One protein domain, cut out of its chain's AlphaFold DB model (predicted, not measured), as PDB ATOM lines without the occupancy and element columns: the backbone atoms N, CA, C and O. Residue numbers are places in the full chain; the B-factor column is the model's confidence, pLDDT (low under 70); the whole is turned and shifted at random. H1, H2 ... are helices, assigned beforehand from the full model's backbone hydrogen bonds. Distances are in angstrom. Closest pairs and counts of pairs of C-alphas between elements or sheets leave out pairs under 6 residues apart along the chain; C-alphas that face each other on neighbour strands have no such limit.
ATOM      1  N   ASP A 149     144.191 209.602 177.959       87.00
ATOM      2  CA  ASP A 149     144.370 209.911 179.379       87.00
ATOM      3  C   ASP A 149     145.225 208.832 180.059       87.00
ATOM      4  O   ASP A 149     145.135 207.644 179.737       87.00
ATOM      5  N   CYS A 150     146.050 209.249 181.012       88.06
ATOM      6  CA  CYS A 150     146.954 208.383 181.759       88.06
ATOM      7  C   CYS A 150     147.083 208.852 183.212       88.06
ATOM      8  O   CYS A 150     146.865 210.022 183.536       88.06
ATOM      9  N   GLN A 151     147.420 207.919 184.099       85.94
ATOM     10  CA  GLN A 151     147.638 208.167 185.524       85.94
ATOM     11  C   GLN A 151     149.111 208.040 185.916       85.94
ATOM     12  O   GLN A 151     149.489 208.522 186.979       85.94
ATOM     13  N   SER A 152     149.919 207.390 185.080       85.81
ATOM     14  CA  SER A 152     151.354 207.204 185.255       85.81
ATOM     15  C   SER A 152     152.052 206.996 183.906       85.81
ATOM     16  O   SER A 152     151.412 206.708 182.893       85.81
ATOM     17  N   ASP A 153     153.382 207.116 183.884       80.19
ATOM     18  CA  ASP A 153     154.198 206.912 182.678       80.19
ATOM     19  C   ASP A 153     154.053 205.502 182.071       80.19
ATOM     20  O   ASP A 153     154.195 205.335 180.854       80.19
ATOM     21  N   ASP A 154     153.714 204.503 182.891       84.00
ATOM     22  CA  ASP A 154     153.568 203.103 182.481       84.00
ATOM     23  C   ASP A 154     152.320 202.838 181.628       84.00
ATOM     24  O   ASP A 154     152.309 201.886 180.833       84.00
ATOM     25  N   ASP A 155     151.307 203.702 181.737       84.75
ATOM     26  CA  ASP A 155     150.060 203.602 180.972       84.75
ATOM     27  C   ASP A 155     150.293 203.870 179.477       84.75
ATOM     28  O   ASP A 155     149.589 203.349 178.608       84.75
ATOM     29  N   CYS A 156     151.326 204.655 179.165       88.19
ATOM     30  CA  CYS A 156     151.588 205.142 177.825       88.19
ATOM     31  C   CYS A 156     152.541 204.225 177.059       88.19
ATOM     32  O   CYS A 156     153.634 203.887 177.518       88.19
ATOM     33  N   ALA A 157     152.210 203.916 175.802       85.19
ATOM     34  CA  ALA A 157     153.130 203.197 174.914       85.19
ATOM     35  C   ALA A 157     154.458 203.957 174.690       85.19
ATOM     36  O   ALA A 157     155.500 203.345 174.444       85.19
ATOM     37  N   SER A 158     154.424 205.289 174.803       82.81
ATOM     38  CA  SER A 158     155.597 206.166 174.756       82.81
ATOM     39  C   SER A 158     156.434 206.161 176.041       82.81
ATOM     40  O   SER A 158     157.536 206.710 176.023       82.81
ATOM     41  N   GLY A 159     155.931 205.570 177.130       88.00
ATOM     42  CA  GLY A 159     156.539 205.631 178.461       88.00
ATOM     43  C   GLY A 159     156.516 207.029 179.079       88.00
ATOM     44  O   GLY A 159     157.380 207.334 179.889       88.00
ATOM     45  N   CYS A 160     155.621 207.911 178.622       92.12
ATOM     46  CA  CYS A 160     155.530 209.284 179.106       92.12
ATOM     47  C   CYS A 160     154.075 209.745 179.184       92.12
ATOM     48  O   CYS A 160     153.419 209.959 178.154       92.12
ATOM     49  N   CYS A 161     153.619 209.941 180.414       92.56
ATOM     50  CA  CYS A 161     152.381 210.604 180.761       92.56
ATOM     51  C   CYS A 161     152.693 212.049 181.162       92.56
ATOM     52  O   CYS A 161     153.468 212.296 182.085       92.56
ATOM     53  N   GLY A 162     152.125 213.019 180.443       92.50
ATOM     54  CA  GLY A 162     152.452 214.431 180.623       92.50
ATOM     55  C   GLY A 162     152.126 214.933 182.031       92.50
ATOM     56  O   GLY A 162     150.974 214.856 182.456       92.50
ATOM     57  N   PHE A 163     153.121 215.503 182.717       91.12
ATOM     58  CA  PHE A 163     153.036 215.909 184.125       91.12
ATOM     59  C   PHE A 163     151.847 216.837 184.416       91.12
ATOM     60  O   PHE A 163     151.113 216.635 185.379       91.12
ATOM     61  N   ASN A 164     151.626 217.838 183.558       87.88
ATOM     62  CA  ASN A 164     150.521 218.789 183.718       87.88
ATOM     63  C   ASN A 164     149.233 218.383 182.988       87.88
ATOM     64  O   ASN A 164     148.159 218.880 183.328       87.88
ATOM     65  N   SER A 165     149.326 217.545 181.952       88.75
ATOM     66  CA  SER A 165     148.194 217.260 181.064       88.75
ATOM     67  C   SER A 165     147.491 215.942 181.348       88.75
ATOM     68  O   SER A 165     146.375 215.775 180.862       88.75
ATOM     69  N   PHE A 166     148.106 215.036 182.120       88.94
ATOM     70  CA  PHE A 166     147.591 213.686 182.378       88.94
ATOM     71  C   PHE A 166     147.263 212.932 181.081       88.94
ATOM     72  O   PHE A 166     146.324 212.141 181.019       88.94
ATOM     73  N   LYS A 167     148.024 213.223 180.018       90.75
ATOM     74  CA  LYS A 167     147.849 212.646 178.684       90.75
ATOM     75  C   LYS A 167     149.134 212.038 178.167       90.75
ATOM     76  O   LYS A 167     150.213 212.612 178.329       90.75
ATOM     77  N   CYS A 168     149.010 210.914 177.471       91.38
ATOM     78  CA  CYS A 168     150.142 210.264 176.838       91.38
ATOM     79  C   CYS A 168     150.730 211.161 175.754       91.38
ATOM     80  O   CYS A 168     150.037 211.634 174.848       91.38
ATOM     81  N   ALA A 169     152.034 211.396 175.828       87.50
ATOM     82  CA  ALA A 169     152.733 212.297 174.928       87.50
ATOM     83  C   ALA A 169     154.031 211.670 174.423       87.50
ATOM     84  O   ALA A 169     154.601 210.759 175.025       87.50
ATOM     85  N   GLY A 170     154.508 212.162 173.278       87.62
ATOM     86  CA  GLY A 170     155.868 211.863 172.845       87.62
ATOM     87  C   GLY A 170     156.854 212.410 173.886       87.62
ATOM     88  O   GLY A 170     156.691 213.570 174.266       87.62
ATOM     89  N   PRO A 171     157.884 211.657 174.318       85.62
ATOM     90  CA  PRO A 171     158.714 212.049 175.460       85.62
ATOM     91  C   PRO A 171     159.384 213.416 175.324       85.62
ATOM     92  O   PRO A 171     159.549 214.114 176.313       85.62
ATOM     93  N   VAL A 172     159.747 213.810 174.099       87.00
ATOM     94  CA  VAL A 172     160.335 215.127 173.794       87.00
ATOM     95  C   VAL A 172     159.273 216.225 173.812       87.00
ATOM     96  O   VAL A 172     159.475 217.276 174.407       87.00
ATOM     97  N   VAL A 173     158.112 215.961 173.209       87.12
ATOM     98  CA  VAL A 173     156.992 216.914 173.147       87.12
ATOM     99  C   VAL A 173     156.444 217.204 174.548       87.12
ATOM    100  O   VAL A 173     156.064 218.336 174.841       87.12
ATOM    101  N   ALA A 174     156.450 216.203 175.431       84.25
ATOM    102  CA  ALA A 174     156.027 216.344 176.819       84.25
ATOM    103  C   ALA A 174     156.918 217.300 177.623       84.25
ATOM    104  O   ALA A 174     156.409 218.021 178.478       84.25
ATOM    105  N   GLN A 175     158.223 217.362 177.329       84.94
ATOM    106  CA  GLN A 175     159.128 218.300 178.009       84.94
ATOM    107  C   GLN A 175     158.737 219.753 177.751       84.94
ATOM    108  O   GLN A 175     158.782 220.583 178.653       84.94
ATOM    109  N   GLU A 176     158.325 220.057 176.522       85.81
ATOM    110  CA  GLU A 176     157.992 221.421 176.116       85.81
ATOM    111  C   GLU A 176     156.562 221.807 176.501       85.81
ATOM    112  O   GLU A 176     156.318 222.915 176.974       85.81
ATOM    113  N   ARG A 177     155.603 220.899 176.282       86.56
ATOM    114  CA  ARG A 177     154.173 221.193 176.439       86.56
ATOM    115  C   ARG A 177     153.646 220.865 177.829       86.56
ATOM    116  O   ARG A 177     152.811 221.595 178.355       86.56
ATOM    117  N   ASP A 178     154.101 219.753 178.391       83.31
ATOM    118  CA  ASP A 178     153.514 219.155 179.588       83.31
ATOM    119  C   ASP A 178     154.395 219.368 180.830       83.31
ATOM    120  O   ASP A 178     153.993 218.994 181.929       83.31
ATOM    121  N   GLY A 179     155.549 220.033 180.679       82.56
ATOM    122  CA  GLY A 179     156.524 220.294 181.742       82.56
ATOM    123  C   GLY A 179     157.381 219.082 182.113       82.56
ATOM    124  O   GLY A 179     158.089 219.148 183.113       82.56
ATOM    125  N   GLY A 180     157.301 218.004 181.328       87.44
ATOM    126  CA  GLY A 180     157.956 216.715 181.549       87.44
ATOM    127  C   GLY A 180     156.977 215.542 181.643       87.44
ATOM    128  O   GLY A 180     155.763 215.707 181.502       87.44
ATOM    129  N   CYS A 181     157.526 214.345 181.836       90.44
ATOM    130  CA  CYS A 181     156.786 213.112 182.124       90.44
ATOM    131  C   CYS A 181     156.559 212.976 183.645       90.44
ATOM    132  O   CYS A 181     157.107 213.771 184.413       90.44
ATOM    133  N   GLY A 182     155.784 211.985 184.087       88.56
ATOM    134  CA  GLY A 182     155.544 211.723 185.510       88.56
ATOM    135  C   GLY A 182     154.240 212.306 186.053       88.56
ATOM    136  O   GLY A 182     154.219 212.907 187.125       88.56
ATOM    137  N   ALA A 183     153.128 212.188 185.320       86.31
ATOM    138  CA  ALA A 183     151.826 212.561 185.878       86.31
ATOM    139  C   ALA A 183     151.558 211.813 187.199       86.31
ATOM    140  O   ALA A 183     151.719 210.599 187.275       86.31
ATOM    141  N   GLY A 184     151.157 212.550 188.239       75.69
ATOM    142  CA  GLY A 184     150.960 212.004 189.587       75.69
ATOM    143  C   GLY A 184     152.209 211.998 190.479       75.69
ATOM    144  O   GLY A 184     152.068 211.818 191.690       75.69
ATOM    145  N   ASP A 185     153.397 212.265 189.931       81.56
ATOM    146  CA  ASP A 185     154.621 212.424 190.719       81.56
ATOM    147  C   ASP A 185     154.686 213.794 191.413       81.56
ATOM    148  O   ASP A 185     154.011 214.759 191.052       81.56
ATOM    149  N   ALA A 186     155.555 213.908 192.424       82.50
ATOM    150  CA  ALA A 186     155.806 215.182 193.100       82.50
ATOM    151  C   ALA A 186     156.550 216.198 192.210       82.50
ATOM    152  O   ALA A 186     156.485 217.402 192.468       82.50
ATOM    153  N   GLN A 187     157.287 215.720 191.202       83.50
ATOM    154  CA  GLN A 187     158.078 216.528 190.273       83.50
ATOM    155  C   GLN A 187     158.125 215.861 188.890       83.50
ATOM    156  O   GLN A 187     158.182 214.633 188.830       83.50
ATOM    157  N   PRO A 188     158.146 216.646 187.797       89.69
ATOM    158  CA  PRO A 188     158.276 216.102 186.452       89.69
ATOM    159  C   PRO A 188     159.660 215.489 186.214       89.69
ATOM    160  O   PRO A 188     160.655 215.930 186.796       89.69
ATOM    161  N   ASN A 189     159.730 214.511 185.311       85.56
ATOM    162  CA  ASN A 189     160.957 213.816 184.935       85.56
ATOM    163  C   ASN A 189     161.186 213.790 183.404       85.56
ATOM    164  O   ASN A 189     160.275 214.030 182.605       85.56
ATOM    165  N   ASP A 190     162.418 213.493 182.979       88.38
ATOM    166  CA  ASP A 190     162.817 213.385 181.568       88.38
ATOM    167  C   ASP A 190     163.335 211.999 181.161       88.38
ATOM    168  O   ASP A 190     163.882 211.821 180.068       88.38
ATOM    169  N   ASN A 191     163.082 210.985 181.991       84.81
ATOM    170  CA  ASN A 191     163.576 209.619 181.811       84.81
ATOM    171  C   ASN A 191     163.205 209.043 180.436       84.81
ATOM    172  O   ASN A 191     164.042 208.462 179.741       84.81
ATOM    173  N   ALA A 192     161.960 209.249 180.001       83.56
ATOM    174  CA  ALA A 192     161.481 208.772 178.707       83.56
ATOM    175  C   ALA A 192     162.163 209.486 177.521       83.56
ATOM    176  O   ALA A 192     162.409 208.876 176.475       83.56
ATOM    177  N   ALA A 193     162.513 210.768 177.676       84.44
ATOM    178  CA  ALA A 193     163.230 211.532 176.657       84.44
ATOM    179  C   ALA A 193     164.695 211.082 176.569       84.44
ATOM    180  O   ALA A 193     165.203 210.846 175.470       84.44
ATOM    181  N   GLN A 194     165.345 210.866 177.714       84.44
ATOM    182  CA  GLN A 194     166.697 210.311 177.783       84.44
ATOM    183  C   GLN A 194     166.761 208.896 177.193       84.44
ATOM    184  O   GLN A 194     167.671 208.584 176.424       84.44
ATOM    185  N   ALA A 195     165.763 208.047 177.460       81.50
ATOM    186  CA  ALA A 195     165.670 206.708 176.879       81.50
ATOM    187  C   ALA A 195     165.544 206.741 175.343       81.50
ATOM    188  O   ALA A 195     166.140 205.910 174.649       81.50
ATOM    189  N   LEU A 196     164.818 207.720 174.790       80.44
ATOM    190  CA  LEU A 196     164.729 207.933 173.342       80.44
ATOM    191  C   LEU A 196     166.068 208.403 172.747       80.44
ATOM    192  O   LEU A 196     166.485 207.916 171.696       80.44
ATOM    193  N   GLN A 197     166.773 209.306 173.430       79.00
ATOM    194  CA  GLN A 197     168.094 209.783 173.009       79.00
ATOM    195  C   GLN A 197     169.163 208.680 173.088       79.00
ATOM    196  O   GLN A 197     169.976 208.539 172.173       79.00
ATOM    197  N   GLY A 198     169.111 207.825 174.111       63.91
ATOM    198  CA  GLY A 198     169.975 206.647 174.234       63.91
ATOM    199  C   GLY A 198     169.772 205.629 173.105       63.91
ATOM    200  O   GLY A 198     170.727 204.984 172.676       63.91
ATOM    201  N   ARG A 199     168.556 205.535 172.547       59.53
ATOM    202  CA  ARG A 199     168.273 204.736 171.338       59.53
ATOM    203  C   ARG A 199     168.839 205.363 170.059       59.53
ATOM    204  O   ARG A 199     169.188 204.627 169.145       59.53
ATOM    205  N   SER A 200     168.953 206.691 169.997       54.50
ATOM    206  CA  SER A 200     169.517 207.422 168.848       54.50
ATOM    207  C   SER A 200     171.043 207.258 168.734       54.50
ATOM    208  O   SER A 200     171.582 207.143 167.636       54.50
ATOM    209  N   LEU A 201     171.747 207.167 169.868       53.94
ATOM    210  CA  LEU A 201     173.212 207.026 169.906       53.94
ATOM    211  C   LEU A 201     173.710 205.582 169.692       53.94
ATOM    212  O   LEU A 201     174.909 205.353 169.527       53.94
ATOM    213  N   GLY A 202     172.807 204.600 169.650       56.41
ATOM    214  CA  GLY A 202     173.121 203.198 169.389       56.41
ATOM    215  C   GLY A 202     172.715 202.758 167.981       56.41
ATOM    216  O   GLY A 202     171.579 202.355 167.775       56.41
TER     217      GLY A 202
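This is residues 149 to 202 of the 209 residues of an uncharacterized protein of Aaosphaeria arxii CBS 175.79 (UniProt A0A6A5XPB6). This domain has little regular structure: a head of loops, residues 149 to 170 and 178 to 190, with the short helix H1 at its side, and the longer helix H2 as an arm leading away along the longest axis. The printed part has 54 residues, with two named helices in the order H1, H2 and no named strand; 17 residues are in the helices, and the class is all helix. The whole is compact, with a radius of gyration of the C-alphas of 10.0 A, and elongated, spanning 31 by 18 by 17 A.

H2, residues 191 to 200, and H1, residues 171 to 177, touch, their closest C-alphas being those of Ala 193 and Pro 171, 4.7 A apart. They run opposite ways at a steep tilt of 52 degrees. In H2 every O i to N i+4 pair is within hydrogen-bond range; in H1, 1 of 3 is, beside 2 of 4 O i to N i+3 pairs.

H2 measures 14.4 A from C-alpha 191 at (163.576, 209.619, 181.811) to C-alpha 200. H1 measures 10.3 A from C-alpha 171 at (158.714, 212.049, 175.460) to C-alpha 177.

The C-alphas farthest apart, of Ala 186 and Gly 202, are 31.7 A apart. The printed part has no cut, and 13 residues form the long link from H1 to H2. In this model, residues 198 to 202 have pLDDT under 70.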